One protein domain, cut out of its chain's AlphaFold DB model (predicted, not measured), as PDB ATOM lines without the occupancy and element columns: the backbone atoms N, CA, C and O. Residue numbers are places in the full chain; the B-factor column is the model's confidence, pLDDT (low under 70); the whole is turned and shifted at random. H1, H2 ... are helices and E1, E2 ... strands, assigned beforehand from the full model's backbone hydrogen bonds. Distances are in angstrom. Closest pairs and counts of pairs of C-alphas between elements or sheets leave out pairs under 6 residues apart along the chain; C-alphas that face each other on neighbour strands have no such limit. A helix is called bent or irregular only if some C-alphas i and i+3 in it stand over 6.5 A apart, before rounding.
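AT A GLANCE: This is residues 2 to 62, 107 to 173 and 214 to 229 of the 457 residues of an uncharacterized protein of Halonotius pteroides (UniProt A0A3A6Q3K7). This is a flat domain with the hairpin E3 and E4 as a two-stranded slab near its middle and the longest helix, H5, packed on it, crossing the strands and nearer to E3 than to E4, with 20 pairs of C-alphas within 10 A for E3 and 9 for E4. Toward one end H2 and H3 cross, with short H1 near H2 and the small hairpin E1 and E2 at the margin; toward the other end E4 runs on at 32 degrees into E5, whose hairpin with E6 has H4 near it and a long loop with residues 145 to 150 sticking out. The printed part has 144 residues, with five named helices and six named strands in the order H1 H2 E1 E2 H3 E3 E4 E5 E6 H4 H5. The class is mixed, helices and strands, and the three sheets, E1 - E2, E3 - E4 and E5 - E6, are antiparallel. The whole is only just compact, close to loose, with a radius of gyration of the C-alphas of 17.2 A and spans of 53 by 50 by 22 A.

HOW THE PARTS SIT: Look first at E3, residues 122 to 127, and E4, residues 130 to 135, an antiparallel hairpin at 153 degrees, where N 125 and O 132 are 2.9 A apart, within hydrogen-bond range. Residues 55 to 56 pair antiparallel with residues 124 to 125 of E3. For H5, residues 214 to 228, the C-alpha closest to E3 is that of Tyr 218, 6.6 A from that of Val 125. Next find E5, residues 138 to 140, and E6, residues 158 to 160, a hairpin with N 140 and O 158 2.8 A apart; E4 and E5 meet only through their link. The closest C-alphas of E6 and H4, residues 165 to 173, are those of Ile 160 and Phe 168, 7.7 A apart. H2, residues 13 to 23, and H3, residues 44 to 52, touch about perpendicular at 78 degrees, their closest C-alphas being those of Val 19 and Val 50, 5.9 A apart. H1, residues 2 to 5, is close to but not clearly touching H2, with C-alphas of Ile 5 and Asp 13 7.9 A apart. In the hairpin of E1, residues 27 to 29, and E2, residues 36 to 38, N 28 and O 37 are 2.8 A apart. O i to N i+4 pairs are all within hydrogen-bond range in H2, H3 and H4, and 7 of 11 are in H5; H1 is too short for one.

IN THESE COORDINATES: Find C-alpha 122 at (137.901, 89.970, 132.853); from there E3 runs 16.3 A, and E4 runs 17.0 A back. H5 runs 20.7 A from C-alpha 214 at (142.979, 92.850, 145.405), and is irregular, with C-alphas 223 and 226 7.2 A apart. H2 measures 15.3 A, H3 and H4 12.3 A each.

THE WHOLE: The farthest C-alphas, of Ala 7 and Glu 148, are 53.9 A apart. Residues 63 to 106 and 174 to 213 are not printed, with C-alpha gaps of 7.4 A and 18.7 A across the cuts. The link from E5 to E6 is long. Look for pLDDT under 70 at residues 2 to 9, 60, 107 to 113 and 139 to 160.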
ATOM      1  N   ILE A   2     162.007  99.532 125.894       44.00
ATOM      2  CA  ILE A   2     161.492  98.137 125.983       44.00
ATOM      3  C   ILE A   2     162.575  97.095 126.358       44.00
ATOM      4  O   ILE A   2     162.314  96.179 127.126       44.00
ATOM      5  N   GLY A   3     163.816  97.262 125.885       47.41
ATOM      6  CA  GLY A   3     164.892  96.285 126.117       47.41
ATOM      7  C   GLY A   3     165.396  96.144 127.564       47.41
ATOM      8  O   GLY A   3     165.967  95.106 127.872       47.41
ATOM      9  N   SER A   4     165.190  97.135 128.448       45.88
ATOM     10  CA  SER A   4     165.603  97.037 129.868       45.88
ATOM     11  C   SER A   4     164.519  96.447 130.772       45.88
ATOM     12  O   SER A   4     164.840  95.891 131.814       45.88
ATOM     13  N   ILE A   5     163.250  96.519 130.361       50.47
ATOM     14  CA  ILE A   5     162.113  95.939 131.094       50.47
ATOM     15  C   ILE A   5     162.111  94.404 130.963       50.47
ATOM     16  O   ILE A   5     161.742  93.698 131.896       50.47
ATOM     17  N   MET A   6     162.618  93.874 129.843       48.38
ATOM     18  CA  MET A   6     162.660  92.434 129.545       48.38
ATOM     19  C   MET A   6     163.631  91.607 130.410       48.38
ATOM     20  O   MET A   6     163.629  90.387 130.305       48.38
ATOM     21  N   ALA A   7     164.481  92.231 131.230       50.78
ATOM     22  CA  ALA A   7     165.549  91.527 131.947       50.78
ATOM     23  C   ALA A   7     165.231  91.191 133.417       50.78
ATOM     24  O   ALA A   7     166.068  90.575 134.075       50.78
ATOM     25  N   VAL A   8     164.078  91.614 133.955       53.31
ATOM     26  CA  VAL A   8     163.855  91.642 135.418       53.31
ATOM     27  C   VAL A   8     162.775  90.659 135.902       53.31
ATOM     28  O   VAL A   8     162.681  90.401 137.098       53.31
ATOM     29  N   SER A   9     162.016  90.020 135.006       63.88
ATOM     30  CA  SER A   9     161.021  89.011 135.395       63.88
ATOM     31  C   SER A   9     160.661  88.083 134.238       63.88
ATOM     32  O   SER A   9     160.489  88.573 133.125       63.88
ATOM     33  N   ASP A  10     160.415  86.798 134.510       80.56
ATOM     34  CA  ASP A  10     159.823  85.822 133.570       80.56
ATOM     35  C   ASP A  10     158.337  86.122 133.238       80.56
ATOM     36  O   ASP A  10     157.572  85.242 132.850       80.56
ATOM     37  N   LEU A  11     157.897  87.374 133.415       84.56
ATOM     38  CA  LEU A  11     156.523  87.821 133.192       84.56
ATOM     39  C   LEU A  11     156.325  88.332 131.758       84.56
ATOM     40  O   LEU A  11     157.228  88.963 131.199       84.56
ATOM     41  N   PRO A  12     155.120  88.168 131.183       85.00
ATOM     42  CA  PRO A  12     154.794  88.751 129.887       85.00
ATOM     43  C   PRO A  12     154.925  90.284 129.876       85.00
ATOM     44  O   PRO A  12     154.504  90.964 130.814       85.00
ATOM     45  N   ASP A  13     155.432  90.855 128.776       84.50
ATOM     46  CA  ASP A  13     155.591  92.315 128.602       84.50
ATOM     47  C   ASP A  13     154.272  93.078 128.817       84.50
ATOM     48  O   ASP A  13     154.262  94.154 129.416       84.50
ATOM     49  N   TRP A  14     153.142  92.502 128.395       86.19
ATOM     50  CA  TRP A  14     151.834  93.116 128.604       86.19
ATOM     51  C   TRP A  14     151.459  93.185 130.091       86.19
ATOM     52  O   TRP A  14     150.951  94.217 130.525       86.19
ATOM     53  N   TRP A  15     151.761  92.153 130.887       88.94
ATOM     54  CA  TRP A  15     151.503  92.159 132.331       88.94
ATOM     55  C   TRP A  15     152.285  93.288 132.992       88.94
ATOM     56  O   TRP A  15     151.712  94.127 133.684       88.94
ATOM     57  N   VAL A  16     153.586  93.364 132.698       88.25
ATOM     58  CA  VAL A  16     154.478  94.389 133.247       88.25
ATOM     59  C   VAL A  16     153.971  95.795 132.929       88.25
ATOM     60  O   VAL A  16     153.891  96.637 133.824       88.25
ATOM     61  N   ARG A  17     153.567  96.050 131.680       86.50
ATOM     62  CA  ARG A  17     153.027  97.355 131.271       86.50
ATOM     63  C   ARG A  17     151.703  97.679 131.950       86.50
ATOM     64  O   ARG A  17     151.550  98.786 132.456       86.50
ATOM     65  N   HIS A  18     150.754  96.749 131.967       88.94
ATOM     66  CA  HIS A  18     149.436  97.002 132.546       88.94
ATOM     67  C   HIS A  18     149.499  97.167 134.067       88.94
ATOM     68  O   HIS A  18     148.870  98.079 134.592       88.94
ATOM     69  N   VAL A  19     150.318  96.379 134.767       91.75
ATOM     70  CA  VAL A  19     150.552  96.556 136.207       91.75
ATOM     71  C   VAL A  19     151.277  97.869 136.486       91.75
ATOM     72  O   VAL A  19     150.905  98.574 137.420       91.75
ATOM     73  N   ALA A  20     152.271  98.249 135.675       90.88
ATOM     74  CA  ALA A  20     152.924  99.548 135.815       90.88
ATOM     75  C   ALA A  20     151.905 100.693 135.696       90.88
ATOM     76  O   ALA A  20     151.876 101.588 136.538       90.88
ATOM     77  N   LEU A  21     151.021 100.624 134.698       90.06
ATOM     78  CA  LEU A  21     149.953 101.601 134.524       90.06
ATOM     79  C   LEU A  21     148.941 101.554 135.677       90.06
ATOM     80  O   LEU A  21     148.531 102.608 136.142       90.06
ATOM     81  N   GLU A  22     148.534 100.397 136.186       91.50
ATOM     82  CA  GLU A  22     147.560 100.320 137.285       91.50
ATOM     83  C   GLU A  22     148.152 100.814 138.622       91.50
ATOM     84  O   GLU A  22     147.518 101.574 139.356       91.50
ATOM     85  N   ARG A  23     149.392 100.417 138.934       91.75
ATOM     86  CA  ARG A  23     149.971 100.524 140.285       91.75
ATOM     87  C   ARG A  23     150.904 101.706 140.494       91.75
ATOM     88  O   ARG A  23     151.078 102.136 141.632       91.75
ATOM     89  N   LEU A  24     151.539 102.223 139.444       92.50
ATOM     90  CA  LEU A  24     152.567 103.251 139.595       92.50
ATOM     91  C   LEU A  24     152.008 104.653 139.383       92.50
ATOM     92  O   LEU A  24     151.055 104.880 138.626       92.50
ATOM     93  N   ASN A  25     152.653 105.627 140.025       90.81
ATOM     94  CA  ASN A  25     152.385 107.037 139.787       90.81
ATOM     95  C   ASN A  25     153.160 107.552 138.566       90.81
ATOM     96  O   ASN A  25     154.075 108.357 138.687       90.81
ATOM     97  N   CYS A  26     152.801 107.031 137.396       91.44
ATOM     98  CA  CYS A  26     153.469 107.299 136.124       91.44
ATOM     99  C   CYS A  26     152.726 108.320 135.246       91.44
ATOM    100  O   CYS A  26     153.010 108.408 134.059       91.44
ATOM    101  N   ARG A  27     151.716 109.031 135.765       92.25
ATOM    102  CA  ARG A  27     150.837 109.900 134.963       92.25
ATOM    103  C   ARG A  27     151.136 111.367 135.203       92.25
ATOM    104  O   ARG A  27     151.218 111.811 136.342       92.25
ATOM    105  N   SER A  28     151.199 112.125 134.118       92.81
ATOM    106  CA  SER A  28     151.188 113.583 134.123       92.81
ATOM    107  C   SER A  28     149.928 114.083 133.429       92.81
ATOM    108  O   SER A  28     149.733 113.846 132.238       92.81
ATOM    109  N   PHE A  29     149.058 114.776 134.165       94.19
ATOM    110  CA  PHE A  29     147.776 115.248 133.640       94.19
ATOM    111  C   PHE A  29     147.868 116.651 133.029       94.19
ATOM    112  O   PHE A  29     148.548 117.543 133.554       94.19
ATOM    113  N   PHE A  30     147.114 116.850 131.946       91.50
ATOM    114  CA  PHE A  30     146.955 118.114 131.223       91.50
ATOM    115  C   PHE A  30     148.295 118.763 130.867       91.50
ATOM    116  O   PHE A  30     148.593 119.898 131.269       91.50
ATOM    117  N   THR A  31     149.112 118.027 130.120       88.81
ATOM    118  CA  THR A  31     150.325 118.557 129.501       88.81
ATOM    119  C   THR A  31     149.946 119.521 128.361       88.81
ATOM    120  O   THR A  31     148.755 119.726 128.059       88.81
ATOM    121  N   PRO A  32     150.908 120.250 127.775       86.44
ATOM    122  CA  PRO A  32     150.604 121.126 126.650       86.44
ATOM    123  C   PRO A  32     150.018 120.360 125.452       86.44
ATOM    124  O   PRO A  32     149.081 120.860 124.829       86.44
ATOM    125  N   GLU A  33     150.510 119.149 125.190       83.69
ATOM    126  CA  GLU A  33     150.198 118.332 124.018       83.69
ATOM    127  C   GLU A  33     149.056 117.334 124.254       83.69
ATOM    128  O   GLU A  33     148.305 117.041 123.325       83.69
ATOM    129  N   ASN A  34     148.902 116.821 125.480       84.62
ATOM    130  CA  ASN A  34     147.974 115.734 125.789       84.62
ATOM    131  C   ASN A  34     147.235 115.954 127.116       84.62
ATOM    132  O   ASN A  34     147.649 116.708 127.995       84.62
ATOM    133  N   TRP A  35     146.110 115.260 127.293       86.94
ATOM    134  CA  TRP A  35     145.409 115.258 128.579       86.94
ATOM    135  C   TRP A  35     146.061 114.303 129.598       86.94
ATOM    136  O   TRP A  35     145.931 114.541 130.797       86.94
ATOM    137  N   ILE A  36     146.808 113.292 129.126       90.12
ATOM    138  CA  ILE A  36     147.687 112.416 129.916       90.12
ATOM    139  C   ILE A  36     148.983 112.163 129.147       90.12
ATOM    140  O   ILE A  36     148.947 111.843 127.960       90.12
ATOM    141  N   GLU A  37     150.109 112.239 129.851       89.88
ATOM    142  CA  GLU A  37     151.397 111.678 129.442       89.88
ATOM    143  C   GLU A  37     151.871 110.644 130.459       89.88
ATOM    144  O   GLU A  37     151.643 110.800 131.661       89.88
ATOM    145  N   TYR A  38     152.525 109.590 129.968       89.69
ATOM    146  CA  TYR A  38     153.037 108.505 130.797       89.69
ATOM    147  C   TYR A  38     154.559 108.592 130.918       89.69
ATOM    148  O   TYR A  38     155.257 108.571 129.904       89.69
ATOM    149  N   ASP A  39     155.057 108.636 132.149       88.62
ATOM    150  CA  ASP A  39     156.469 108.474 132.483       88.62
ATOM    151  C   ASP A  39     156.719 107.032 132.939       88.62
ATOM    152  O   ASP A  39     156.391 106.645 134.062       88.62
ATOM    153  N   LEU A  40     157.238 106.214 132.025       81.50
ATOM    154  CA  LEU A  40     157.517 104.794 132.251       81.50
ATOM    155  C   LEU A  40     159.016 104.521 132.438       81.50
ATOM    156  O   LEU A  40     159.468 103.400 132.184       81.50
ATOM    157  N   ASP A  41     159.791 105.510 132.890       84.56
ATOM    158  CA  ASP A  41     161.161 105.276 133.348       84.56
ATOM    159  C   ASP A  41     161.134 104.559 134.711       84.56
ATOM    160  O   ASP A  41     161.208 105.153 135.788       84.56
ATOM    161  N   LEU A  42     160.978 103.231 134.655       81.50
ATOM    162  CA  LEU A  42     160.842 102.374 135.830       81.50
ATOM    163  C   LEU A  42     162.151 102.310 136.630       81.50
ATOM    164  O   LEU A  42     163.190 101.887 136.122       81.50
ATOM    165  N   THR A  43     162.075 102.669 137.910       88.12
ATOM    166  CA  THR A  43     163.148 102.432 138.889       88.12
ATOM    167  C   THR A  43     163.132 100.985 139.397       88.12
ATOM    168  O   THR A  43     162.125 100.287 139.262       88.12
ATOM    169  N   ASP A  44     164.210 100.538 140.051       87.44
ATOM    170  CA  ASP A  44     164.273  99.205 140.680       87.44
ATOM    171  C   ASP A  44     163.121  98.970 141.679       87.44
ATOM    172  O   ASP A  44     162.560  97.877 141.748       87.44
ATOM    173  N   GLU A  45     162.708 100.012 142.408       89.75
ATOM    174  CA  GLU A  45     161.569  99.937 143.330       89.75
ATOM    175  C   GLU A  45     160.241  99.775 142.577       89.75
ATOM    176  O   GLU A  45     159.374  99.003 142.983       89.75
ATOM    177  N   ASN A  46     160.083 100.450 141.433       90.12
ATOM    178  CA  ASN A  46     158.901 100.267 140.592       90.12
ATOM    179  C   ASN A  46     158.827  98.847 140.028       90.12
ATOM    180  O   ASN A  46     157.751  98.251 140.007       90.12
ATOM    181  N   LEU A  47     159.965  98.294 139.606       87.12
ATOM    182  CA  LEU A  47     160.046  96.922 139.110       87.12
ATOM    183  C   LEU A  47     159.685  95.909 140.196       87.12
ATOM    184  O   LEU A  47     159.010  94.927 139.900       87.12
ATOM    185  N   LYS A  48     160.047  96.173 141.456       90.81
ATOM    186  CA  LYS A  48     159.635  95.345 142.592       90.81
ATOM    187  C   LYS A  48     158.116  95.351 142.792       90.81
ATOM    188  O   LYS A  48     157.530  94.279 142.900       90.81
ATOM    189  N   ILE A  49     157.473  96.524 142.759       91.81
ATOM    190  CA  ILE A  49     156.004  96.638 142.846       91.81
ATOM    191  C   ILE A  49     155.335  95.820 141.733       91.81
ATOM    192  O   ILE A  49     154.387  95.077 141.987       91.81
ATOM    193  N   VAL A  50     155.849  95.922 140.504       90.94
ATOM    194  CA  VAL A  50     155.318  95.166 139.362       90.94
ATOM    195  C   VAL A  50     155.523  93.658 139.534       90.94
ATOM    196  O   VAL A  50     154.606  92.879 139.279       90.94
ATOM    197  N   ALA A  51     156.707  93.242 139.983       90.00
ATOM    198  CA  ALA A  51     157.053  91.839 140.173       90.00
ATOM    199  C   ALA A  51     156.295  91.181 141.334       90.00
ATOM    200  O   ALA A  51     156.111  89.964 141.316       90.00
ATOM    201  N   GLU A  52     155.863  91.946 142.338       92.81
ATOM    202  CA  GLU A  52     155.097  91.462 143.495       92.81
ATOM    203  C   GLU A  52     153.579  91.474 143.263       92.81
ATOM    204  O   GLU A  52     152.851  90.776 143.973       92.81
ATOM    205  N   ALA A  53     153.092  92.205 142.253       94.56
ATOM    206  CA  ALA A  53     151.672  92.275 141.935       94.56
ATOM    207  C   ALA A  53     151.088  90.886 141.631       94.56
ATOM    208  O   ALA A  53     151.644  90.096 140.861       94.56
ATOM    209  N   LYS A  54     149.943  90.595 142.255       96.19
ATOM    210  CA  LYS A  54     149.209  89.333 142.087       96.19
ATOM    211  C   LYS A  54     147.929  89.486 141.285       96.19
ATOM    212  O   LYS A  54     147.460  88.506 140.735       96.19
ATOM    213  N   VAL A  55     147.360  90.683 141.237       95.25
ATOM    214  CA  VAL A  55     146.066  90.946 140.608       95.25
ATOM    215  C   VAL A  55     146.202  92.153 139.699       95.25
ATOM    216  O   VAL A  55     146.841  93.140 140.071       95.25
ATOM    217  N   LEU A  56     145.585  92.064 138.530       92.69
ATOM    218  CA  LEU A  56     145.440  93.133 137.560       92.69
ATOM    219  C   LEU A  56     143.956  93.224 137.180       92.69
ATOM    220  O   LEU A  56     143.399  92.300 136.584       92.69
ATOM    221  N   ILE A  57     143.323  94.341 137.538       89.00
ATOM    222  CA  ILE A  57     141.897  94.615 137.309       89.00
ATOM    223  C   ILE A  57     141.711  95.297 135.954       89.00
ATOM    224  O   ILE A  57     140.801  94.972 135.196       89.00
ATOM    225  N   THR A  58     142.600  96.233 135.627       80.81
ATOM    226  CA  THR A  58     142.485  97.106 134.452       80.81
ATOM    227  C   THR A  58     143.315  96.588 133.277       80.81
ATOM    228  O   THR A  58     143.970  97.346 132.550       80.81
ATOM    229  N   GLY A  59     143.386  95.259 133.159       70.69
ATOM    230  CA  GLY A  59     144.167  94.569 132.140       70.69
ATOM    231  C   GLY A  59     143.646  94.818 130.720       70.69
ATOM    232  O   GLY A  59     142.706  95.587 130.509       70.69
ATOM    233  N   PRO A  60     144.265  94.200 129.706       69.69
ATOM    234  CA  PRO A  60     143.777  94.327 128.339       69.69
ATOM    235  C   PRO A  60     142.325  93.840 128.233       69.69
ATOM    236  O   PRO A  60     141.920  92.912 128.930       69.69
ATOM    237  N   TYR A  61     141.549  94.450 127.329       71.19
ATOM    238  CA  TYR A  61     140.153  94.063 127.080       71.19
ATOM    239  C   TYR A  61     140.012  92.601 126.637       71.19
ATOM    240  O   TYR A  61     138.983  91.978 126.876       71.19
ATOM    241  N   SER A  62     141.038  92.072 125.975       77.38
ATOM    242  CA  SER A  62     141.082  90.703 125.478       77.38
ATOM    243  C   SER A  62     142.526  90.214 125.448       77.38
ATOM    244  O   SER A  62     143.416  90.933 124.975       77.38
ATOM    245  N   GLY A 107     142.368  97.013 122.959       60.22
ATOM    246  CA  GLY A 107     141.054  97.456 122.491       60.22
ATOM    247  C   GLY A 107     141.163  98.627 121.511       60.22
ATOM    248  O   GLY A 107     142.255  99.130 121.247       60.22
ATOM    249  N   ASN A 108     140.026  99.056 120.954       50.34
ATOM    250  CA  ASN A 108     139.970 100.077 119.905       50.34
ATOM    251  C   ASN A 108     140.791 101.338 120.286       50.34
ATOM    252  O   ASN A 108     140.378 102.079 121.176       50.34
ATOM    253  N   PRO A 109     141.924 101.618 119.613       42.38
ATOM    254  CA  PRO A 109     142.857 102.675 120.012       42.38
ATOM    255  C   PRO A 109     142.352 104.097 119.708       42.38
ATOM    256  O   PRO A 109     143.047 105.071 119.995       42.38
ATOM    257  N   ILE A 110     141.179 104.231 119.076       38.75
ATOM    258  CA  ILE A 110     140.645 105.505 118.567       38.75
ATOM    259  C   ILE A 110     140.067 106.385 119.691       38.75
ATOM    260  O   ILE A 110     140.030 107.607 119.547       38.75
ATOM    261  N   GLU A 111     139.702 105.804 120.836       44.41
ATOM    262  CA  GLU A 111     139.400 106.553 122.057       44.41
ATOM    263  C   GLU A 111     140.482 106.237 123.089       44.41
ATOM    264  O   GLU A 111     140.476 105.185 123.720       44.41
ATOM    265  N   THR A 112     141.460 107.136 123.226       50.16
ATOM    266  CA  THR A 112     142.522 107.051 124.235       50.16
ATOM    267  C   THR A 112     141.938 107.262 125.631       50.16
ATOM    268  O   THR A 112     142.102 108.323 126.231       50.16
ATOM    269  N   ALA A 113     141.208 106.269 126.135       65.81
ATOM    270  CA  ALA A 113     140.962 106.100 127.555       65.81
ATOM    271  C   ALA A 113     142.248 105.569 128.205       65.81
ATOM    272  O   ALA A 113     142.959 104.744 127.629       65.81
ATOM    273  N   ASP A 114     142.577 106.084 129.386       83.00
ATOM    274  CA  ASP A 114     143.662 105.534 130.195       83.00
ATOM    275  C   ASP A 114     143.278 104.112 130.625       83.00
ATOM    276  O   ASP A 114     142.156 103.948 131.111       83.00
ATOM    277  N   PRO A 115     144.151 103.094 130.498       81.75
ATOM    278  CA  PRO A 115     143.810 101.727 130.879       81.75
ATOM    279  C   PRO A 115     143.250 101.597 132.293       81.75
ATOM    280  O   PRO A 115     142.304 100.847 132.477       81.75
ATOM    281  N   ILE A 116     143.729 102.381 133.270       86.38
ATOM    282  CA  ILE A 116     143.200 102.309 134.648       86.38
ATOM    283  C   ILE A 116     141.740 102.783 134.751       86.38
ATOM    284  O   ILE A 116     141.027 102.455 135.693       86.38
ATOM    285  N   THR A 117     141.285 103.563 133.770       83.56
ATOM    286  CA  THR A 117     139.892 104.011 133.640       83.56
ATOM    287  C   THR A 117     139.036 103.080 132.784       83.56
ATOM    288  O   THR A 117     137.874 103.372 132.521       83.56
ATOM    289  N   SER A 118     139.597 101.948 132.365       76.31
ATOM    290  CA  SER A 118     138.909 100.923 131.595       76.31
ATOM    291  C   SER A 118     138.637  99.721 132.493       76.31
ATOM    292  O   SER A 118     139.538  98.942 132.793       76.31
ATOM    293  N   LEU A 119     137.385  99.556 132.928       75.12
ATOM    294  CA  LEU A 119     136.963  98.293 133.536       75.12
ATOM    295  C   LEU A 119     136.845  97.228 132.445       75.12
ATOM    296  O   LEU A 119     136.224  97.445 131.400       75.12
ATOM    297  N   SER A 120     137.448  96.076 132.701       78.38
ATOM    298  CA  SER A 120     137.319  94.875 131.886       78.38
ATOM    299  C   SER A 120     136.267  93.955 132.511       78.38
ATOM    300  O   SER A 120     136.101  93.936 133.728       78.38
ATOM    301  N   SER A 121     135.559  93.178 131.685       80.06
ATOM    302  CA  SER A 121     134.757  92.040 132.167       80.06
ATOM    303  C   SER A 121     135.624  90.939 132.777       80.06
ATOM    304  O   SER A 121     135.133  90.120 133.546       80.06
ATOM    305  N   ASN A 122     136.915  90.950 132.440       86.88
ATOM    306  CA  ASN A 122     137.901  89.970 132.853       86.88
ATOM    307  C   ASN A 122     138.940  90.580 133.794       86.88
ATOM    308  O   ASN A 122     139.439  91.678 133.534       86.88
ATOM    309  N   MET A 123     139.324  89.833 134.824       90.94
ATOM    310  CA  MET A 123     140.452  90.138 135.705       90.94
ATOM    311  C   MET A 123     141.565  89.115 135.522       90.94
ATOM    312  O   MET A 123     141.310  87.972 135.149       90.94
ATOM    313  N   TYR A 124     142.798  89.521 135.823       93.50
ATOM    314  CA  TYR A 124     143.971  88.666 135.679       93.50
ATOM    315  C   TYR A 124     144.651  88.462 137.026       93.50
ATOM    316  O   TYR A 124     144.937  89.426 137.740       93.50
ATOM    317  N   VAL A 125     144.927  87.208 137.374       95.12
ATOM    318  CA  VAL A 125     145.481  86.836 138.679       95.12
ATOM    319  C   VAL A 125     146.692  85.932 138.505       95.12
ATOM    320  O   VAL A 125     146.638  84.935 137.794       95.12
ATOM    321  N   ARG A 126     147.796  86.271 139.168       94.38
ATOM    322  CA  ARG A 126     149.046  85.517 139.137       94.38
ATOM    323  C   ARG A 126     149.173  84.608 140.357       94.38
ATOM    324  O   ARG A 126     149.227  85.090 141.492       94.38
ATOM    325  N   HIS A 127     149.349  83.314 140.107       93.00
ATOM    326  CA  HIS A 127     149.703  82.298 141.100       93.00
ATOM    327  C   HIS A 127     151.070  81.705 140.758       93.00
ATOM    328  O   HIS A 127     151.201  80.871 139.869       93.00
ATOM    329  N   GLY A 128     152.115  82.159 141.455       89.88
ATOM    330  CA  GLY A 128     153.490  81.767 141.136       89.88
ATOM    331  C   GLY A 128     153.937  82.324 139.780       89.88
ATOM    332  O   GLY A 128     153.942  83.540 139.591       89.88
ATOM    333  N   GLU A 129     154.324  81.437 138.865       86.69
ATOM    334  CA  GLU A 129     154.720  81.775 137.486       86.69
ATOM    335  C   GLU A 129     153.527  81.816 136.520       86.69
ATOM    336  O   GLU A 129     153.644  82.313 135.402       86.69
ATOM    337  N   ASP A 130     152.368  81.318 136.948       90.19
ATOM    338  CA  ASP A 130     151.189  81.194 136.108       90.19
ATOM    339  C   ASP A 130     150.249  82.392 136.269       90.19
ATOM    340  O   ASP A 130     150.066  82.922 137.368       90.19
ATOM    341  N   ILE A 131     149.620  82.800 135.166       91.94
ATOM    342  CA  ILE A 131     148.595  83.846 135.139       91.94
ATOM    343  C   ILE A 131     147.275  83.209 134.720       91.94
ATOM    344  O   ILE A 131     147.230  82.406 133.792       91.94
ATOM    345  N   TYR A 132     146.207  83.584 135.407       92.81
ATOM    346  CA  TYR A 132     144.843  83.145 135.164       92.81
ATOM    347  C   TYR A 132     143.985  84.339 134.763       92.81
ATOM    348  O   TYR A 132     144.214  85.450 135.244       92.81
ATOM    349  N   GLN A 133     143.004  84.104 133.902       92.44
ATOM    350  CA  GLN A 133     141.954  85.052 133.557       92.44
ATOM    351  C   GLN A 133     140.624  84.562 134.131       92.44
ATOM    352  O   GLN A 133     140.300  83.382 134.002       92.44
ATOM    353  N   TRP A 134     139.852  85.473 134.722       91.12
ATOM    354  CA  TRP A 134     138.520  85.191 135.257       91.12
ATOM    355  C   TRP A 134     137.510  86.185 134.717       91.12
ATOM    356  O   TRP A 134     137.757  87.393 134.770       91.12
ATOM    357  N   GLU A 135     136.377  85.680 134.243       88.19
ATOM    358  CA  GLU A 135     135.248  86.502 133.838       88.19
ATOM    359  C   GLU A 135     134.464  86.842 135.103       88.19
ATOM    360  O   GLU A 135     133.886  85.986 135.766       88.19
ATOM    361  N   VAL A 136     134.481  88.116 135.478       84.69
ATOM    362  CA  VAL A 136     133.864  88.600 136.720       84.69
ATOM    363  C   VAL A 136     132.666  89.500 136.457       84.69
ATOM    364  O   VAL A 136     131.978  89.887 137.400       84.69
ATOM    365  N   ALA A 137     132.425  89.878 135.199       81.94
ATOM    366  CA  ALA A 137     131.281  90.685 134.811       81.94
ATOM    367  C   ALA A 137     130.802  90.385 133.390       81.94
ATOM    368  O   ALA A 137     131.600  90.230 132.476       81.94
ATOM    369  N   GLU A 138     129.489  90.436 133.178       72.00
ATOM    370  CA  GLU A 138     128.879  90.275 131.859       72.00
ATOM    371  C   GLU A 138     128.608  91.646 131.219       72.00
ATOM    372  O   GLU A 138     128.047  92.554 131.845       72.00
ATOM    373  N   LEU A 139     128.947  91.798 129.936       64.06
ATOM    374  CA  LEU A 139     128.598  92.976 129.139       64.06
ATOM    375  C   LEU A 139     127.163  92.874 128.607       64.06
ATOM    376  O   LEU A 139     126.911  92.356 127.520       64.06
ATOM    377  N   ARG A 140     126.203  93.460 129.327       58.69
ATOM    378  CA  ARG A 140     124.812  93.545 128.872       58.69
ATOM    379  C   ARG A 140     124.547  94.827 128.089       58.69
ATOM    380  O   ARG A 140     124.845  95.947 128.517       58.69
ATOM    381  N   LYS A 141     123.873  94.684 126.941       48.28
ATOM    382  CA  LYS A 141     123.233  95.808 126.236       48.28
ATOM    383  C   LYS A 141     121.981  96.235 127.009       48.28
ATOM    384  O   LYS A 141     120.871  95.828 126.689       48.28
ATOM    385  N   GLY A 142     122.165  97.042 128.047       47.50
ATOM    386  CA  GLY A 142     121.072  97.620 128.827       47.50
ATOM    387  C   GLY A 142     120.519  98.916 128.225       47.50
ATOM    388  O   GLY A 142     121.261  99.785 127.771       47.50
ATOM    389  N   THR A 143     119.201  99.077 128.266       42.47
ATOM    390  CA  THR A 143     118.555 100.376 128.495       42.47
ATOM    391  C   THR A 143     118.544 100.540 130.014       42.47
ATOM    392  O   THR A 143     117.981  99.676 130.684       42.47
ATOM    393  N   LEU A 144     119.187 101.569 130.581       39.00
ATOM    394  CA  LEU A 144     119.154 101.823 132.033       39.00
ATOM    395  C   LEU A 144     117.710 101.746 132.539       39.00
ATOM    396  O   LEU A 144     116.869 102.551 132.130       39.00
ATOM    397  N   ALA A 145     117.426 100.768 133.401       33.62
ATOM    398  CA  ALA A 145     116.114 100.600 134.004       33.62
ATOM    399  C   ALA A 145     115.717 101.910 134.706       33.62
ATOM    400  O   ALA A 145     116.318 102.302 135.703       33.62
ATOM    401  N   GLY A 146     114.730 102.614 134.147       39.44
ATOM    402  CA  GLY A 146     114.157 103.829 134.734       39.44
ATOM    403  C   GLY A 146     114.650 105.175 134.190       39.44
ATOM    404  O   GLY A 146     114.192 106.197 134.694       39.44
ATOM    405  N   GLN A 147     115.512 105.230 133.166       36.88
ATOM    406  CA  GLN A 147     115.846 106.499 132.496       36.88
ATOM    407  C   GLN A 147     115.609 106.431 130.984       36.88
ATOM    408  O   GLN A 147     116.530 106.260 130.186       36.88
ATOM    409  N   GLU A 148     114.353 106.629 130.577       33.97
ATOM    410  CA  GLU A 148     114.055 107.042 129.206       33.97
ATOM    411  C   GLU A 148     114.662 108.438 128.964       33.97
ATOM    412  O   GLU A 148     114.191 109.447 129.486       33.97
ATOM    413  N   GLY A 149     115.730 108.501 128.161       37.88
ATOM    414  CA  GLY A 149     116.012 109.692 127.351       37.88
ATOM    415  C   GLY A 149     117.082 110.687 127.812       37.88
ATOM    416  O   GLY A 149     116.952 111.859 127.467       37.88
ATOM    417  N   ARG A 150     118.152 110.296 128.525       37.34
ATOM    418  CA  ARG A 150     119.251 111.251 128.827       37.34
ATOM    419  C   ARG A 150     120.681 110.862 128.469       37.34
ATOM    420  O   ARG A 150     121.530 111.749 128.504       37.34
ATOM    421  N   PHE A 151     120.955 109.630 128.050       36.88
ATOM    422  CA  PHE A 151     122.294 109.277 127.574       36.88
ATOM    423  C   PHE A 151     122.347 109.291 126.041       36.88
ATOM    424  O   PHE A 151     121.450 108.732 125.399       36.88
ATOM    425  N   PRO A 152     123.349 109.951 125.427       37.50
ATOM    426  CA  PRO A 152     123.530 109.909 123.985       37.50
ATOM    427  C   PRO A 152     123.719 108.451 123.517       37.50
ATOM    428  O   PRO A 152     124.259 107.638 124.263       37.50
ATOM    429  N   PRO A 153     123.333 108.098 122.275       37.41
ATOM    430  CA  PRO A 153     123.358 106.720 121.758       37.41
ATOM    431  C   PRO A 153     124.726 106.009 121.742       37.41
ATOM    432  O   PRO A 153     124.796 104.882 121.262       37.41
ATOM    433  N   ARG A 154     125.804 106.656 122.203       38.69
ATOM    434  CA  ARG A 154     127.188 106.174 122.109       38.69
ATOM    435  C   ARG A 154     127.720 105.485 123.368       38.69
ATOM    436  O   ARG A 154     128.678 104.739 123.248       38.69
ATOM    437  N   GLU A 155     127.082 105.635 124.526       41.44
ATOM    438  CA  GLU A 155     127.493 104.940 125.757       41.44
ATOM    439  C   GLU A 155     126.496 103.816 126.075       41.44
ATOM    440  O   GLU A 155     125.554 103.976 126.850       41.44
ATOM    441  N   ARG A 156     126.657 102.669 125.404       44.88
ATOM    442  CA  ARG A 156     125.947 101.425 125.735       44.88
ATOM    443  C   ARG A 156     126.947 100.301 125.980       44.88
ATOM    444  O   ARG A 156     127.266  99.548 125.064       44.88
ATOM    445  N   SER A 157     127.352 100.149 127.231       46.03
ATOM    446  CA  SER A 157     127.865  98.893 127.775       46.03
ATOM    447  C   SER A 157     127.654  98.919 129.287       46.03
ATOM    448  O   SER A 157     128.214  99.753 129.993       46.03
ATOM    449  N   PHE A 158     126.777  98.049 129.787       52.47
ATOM    450  CA  PHE A 158     126.638  97.821 131.222       52.47
ATOM    451  C   PHE A 158     127.414  96.552 131.529       52.47
ATOM    452  O   PHE A 158     127.031  95.485 131.065       52.47
ATOM    453  N   GLN A 159     128.516  96.686 132.259       60.16
ATOM    454  CA  GLN A 159     129.164  95.561 132.919       60.16
ATOM    455  C   GLN A 159     128.397  95.309 134.210       60.16
ATOM    456  O   GLN A 159     128.268  96.217 135.033       60.16
ATOM    457  N   ILE A 160     127.830  94.119 134.361       61.91
ATOM    458  CA  ILE A 160     127.254  93.684 135.632       61.91
ATOM    459  C   ILE A 160     128.188  92.621 136.170       61.91
ATOM    460  O   ILE A 160     128.330  91.572 135.553       61.91
ATOM    461  N   SER A 161     128.845  92.929 137.284       73.50
ATOM    462  CA  SER A 161     129.586  91.928 138.031       73.50
ATOM    463  C   SER A 161     128.644  91.226 138.989       73.50
ATOM    464  O   SER A 161     128.006  91.893 139.806       73.50
ATOM    465  N   ASP A 162     128.556  89.906 138.871       76.69
ATOM    466  CA  ASP A 162     127.830  89.083 139.839       76.69
ATOM    467  C   ASP A 162     128.683  88.857 141.104       76.69
ATOM    468  O   ASP A 162     128.136  88.790 142.203       76.69
ATOM    469  N   GLU A 163     130.015  88.856 140.963       83.75
ATOM    470  CA  GLU A 163     130.965  88.553 142.045       83.75
ATOM    471  C   GLU A 163     131.448  89.796 142.812       83.75
ATOM    472  O   GLU A 163     131.478  89.814 144.041       83.75
ATOM    473  N   PHE A 164     131.770  90.885 142.107       85.50
ATOM    474  CA  PHE A 164     132.310  92.123 142.684       85.50
ATOM    475  C   PHE A 164     131.454  93.359 142.344       85.50
ATOM    476  O   PHE A 164     131.980  94.369 141.861       85.50
ATOM    477  N   PRO A 165     130.127  93.348 142.590       85.62
ATOM    478  CA  PRO A 165     129.238  94.429 142.166       85.62
ATOM    479  C   PRO A 165     129.648  95.795 142.738       85.62
ATOM    480  O   PRO A 165     129.660  96.794 142.018       85.62
ATOM    481  N   GLU A 166     130.036  95.850 144.014       87.50
ATOM    482  CA  GLU A 166     130.401  97.106 144.679       87.50
ATOM    483  C   GLU A 166     131.698  97.713 144.118       87.50
ATOM    484  O   GLU A 166     131.780  98.933 143.947       87.50
ATOM    485  N   LEU A 167     132.683  96.882 143.751       86.94
ATOM    486  CA  LEU A 167     133.901  97.333 143.073       86.94
ATOM    487  C   LEU A 167     133.544  98.032 141.766       86.94
ATOM    488  O   LEU A 167     133.944  99.176 141.541       86.94
ATOM    489  N   PHE A 168     132.773  97.343 140.921       84.75
ATOM    490  CA  PHE A 168     132.393  97.842 139.607       84.75
ATOM    491  C   PHE A 168     131.598  99.143 139.721       84.75
ATOM    492  O   PHE A 168     131.922 100.107 139.029       84.75
ATOM    493  N   TYR A 169     130.628  99.234 140.637       85.44
ATOM    494  CA  TYR A 169     129.856 100.464 140.834       85.44
ATOM    495  C   TYR A 169     130.715 101.639 141.306       85.44
ATOM    496  O   TYR A 169     130.599 102.748 140.769       85.44
ATOM    497  N   ARG A 170     131.590 101.425 142.295       89.44
ATOM    498  CA  ARG A 170     132.462 102.485 142.822       89.44
ATOM    499  C   ARG A 170     133.479 102.942 141.782       89.44
ATOM    500  O   ARG A 170     133.627 104.149 141.578       89.44
ATOM    501  N   ALA A 171     134.128 102.004 141.096       88.44
ATOM    502  CA  ALA A 171     135.094 102.304 140.046       88.44
ATOM    503  C   ALA A 171     134.429 103.017 138.860       88.44
ATOM    504  O   ALA A 171     134.894 104.081 138.454       88.44
ATOM    505  N   GLN A 172     133.279 102.531 138.381       85.06
ATOM    506  CA  GLN A 172     132.533 103.168 137.290       85.06
ATOM    507  C   GLN A 172     132.107 104.597 137.648       85.06
ATOM    508  O   GLN A 172     132.210 105.508 136.823       85.06
ATOM    509  N   ARG A 173     131.667 104.833 138.891       88.31
ATOM    510  CA  ARG A 173     131.352 106.185 139.366       88.31
ATOM    511  C   ARG A 173     132.578 107.094 139.308       88.31
ATOM    512  O   ARG A 173     132.472 108.226 138.836       88.31
ATOM    513  N   TYR A 214     141.936  93.765 145.881       94.56
ATOM    514  CA  TYR A 214     142.979  92.850 145.405       94.56
ATOM    515  C   TYR A 214     143.043  91.549 146.203       94.56
ATOM    516  O   TYR A 214     143.276  90.504 145.601       94.56
ATOM    517  N   ASP A 215     142.837  91.603 147.520       94.19
ATOM    518  CA  ASP A 215     142.850  90.400 148.354       94.19
ATOM    519  C   ASP A 215     141.614  89.531 148.074       94.19
ATOM    520  O   ASP A 215     141.774  88.338 147.829       94.19
ATOM    521  N   ASP A 216     140.424  90.134 147.972       93.88
ATOM    522  CA  ASP A 216     139.171  89.436 147.642       93.88
ATOM    523  C   ASP A 216     139.241  88.744 146.267       93.88
ATOM    524  O   ASP A 216     138.863  87.585 146.118       93.88
ATOM    525  N   ILE A 217     139.776  89.428 145.246       94.44
ATOM    526  CA  ILE A 217     139.961  88.860 143.900       94.44
ATOM    527  C   ILE A 217     141.001  87.734 143.923       94.44
ATOM    528  O   ILE A 217     140.868  86.733 143.212       94.44
ATOM    529  N   TYR A 218     142.060  87.894 144.717       95.62
ATOM    530  CA  TYR A 218     143.081  86.865 144.853       95.62
ATOM    531  C   TYR A 218     142.520  85.611 145.533       95.62
ATOM    532  O   TYR A 218     142.765  84.511 145.038       95.62
ATOM    533  N   GLU A 219     141.741  85.766 146.608       94.69
ATOM    534  CA  GLU A 219     141.043  84.677 147.304       94.69
ATOM    535  C   GLU A 219     140.039  83.980 146.379       94.69
ATOM    536  O   GLU A 219     140.141  82.769 146.187       94.69
ATOM    537  N   TYR A 220     139.181  84.744 145.693       93.44
ATOM    538  CA  TYR A 220     138.262  84.226 144.673       93.44
ATOM    539  C   TYR A 220     138.984  83.367 143.630       93.44
ATOM    540  O   TYR A 220     138.548  82.273 143.272       93.44
ATOM    541  N   SER A 221     140.143  83.831 143.158       94.38
ATOM    542  CA  SER A 221     140.934  83.056 142.215       94.38
ATOM    543  C   SER A 221     141.472  81.764 142.828       94.38
ATOM    544  O   SER A 221     141.465  80.756 142.127       94.38
ATOM    545  N   GLN A 222     141.946  81.770 144.082       94.12
ATOM    546  CA  GLN A 222     142.495  80.577 144.744       94.12
ATOM    547  C   GLN A 222     141.483  79.435 144.821       94.12
ATOM    548  O   GLN A 222     141.866  78.281 144.639       94.12
ATOM    549  N   GLU A 223     140.208  79.752 145.043       92.38
ATOM    550  CA  GLU A 223     139.130  78.761 145.104       92.38
ATOM    551  C   GLU A 223     138.898  78.054 143.758       92.38
ATOM    552  O   GLU A 223     138.468  76.902 143.735       92.38
ATOM    553  N   ARG A 224     139.242  78.714 142.645       90.81
ATOM    554  CA  ARG A 224     139.002  78.225 141.278       90.81
ATOM    555  C   ARG A 224     140.228  77.630 140.599       90.81
ATOM    556  O   ARG A 224     140.072  76.878 139.642       90.81
ATOM    557  N   VAL A 225     141.449  77.931 141.061       90.88
ATOM    558  CA  VAL A 225     142.690  77.466 140.398       90.88
ATOM    559  C   VAL A 225     142.670  75.959 140.149       90.88
ATOM    560  O   VAL A 225     143.017  75.523 139.051       90.88
ATOM    561  N   SER A 226     142.227  75.170 141.133       87.31
ATOM    562  CA  SER A 226     142.214  73.707 141.040       87.31
ATOM    563  C   SER A 226     141.309  73.163 139.934       87.31
ATOM    564  O   SER A 226     141.528  72.051 139.471       87.31
ATOM    565  N   GLU A 227     140.307  73.924 139.487       85.94
ATOM    566  CA  GLU A 227     139.422  73.512 138.388       85.94
ATOM    567  C   GLU A 227     140.127  73.566 137.020       85.94
ATOM    568  O   GLU A 227     139.704  72.902 136.075       85.94
ATOM    569  N   TYR A 228     141.225  74.326 136.918       82.19
ATOM    570  CA  TYR A 228     141.932  74.622 135.667       82.19
ATOM    571  C   TYR A 228     143.414  74.211 135.701       82.19
ATOM    572  O   TYR A 228     144.144  74.450 134.739       82.19
ATOM    573  N   GLU A 229     143.889  73.613 136.798       76.50
ATOM    574  CA  GLU A 229     145.302  73.257 136.986       76.50
ATOM    575  C   GLU A 229     145.758  72.144 136.027       76.50
ATOM    576  O   GLU A 229     146.878  72.193 135.516       76.50
TER     577      GLU A 229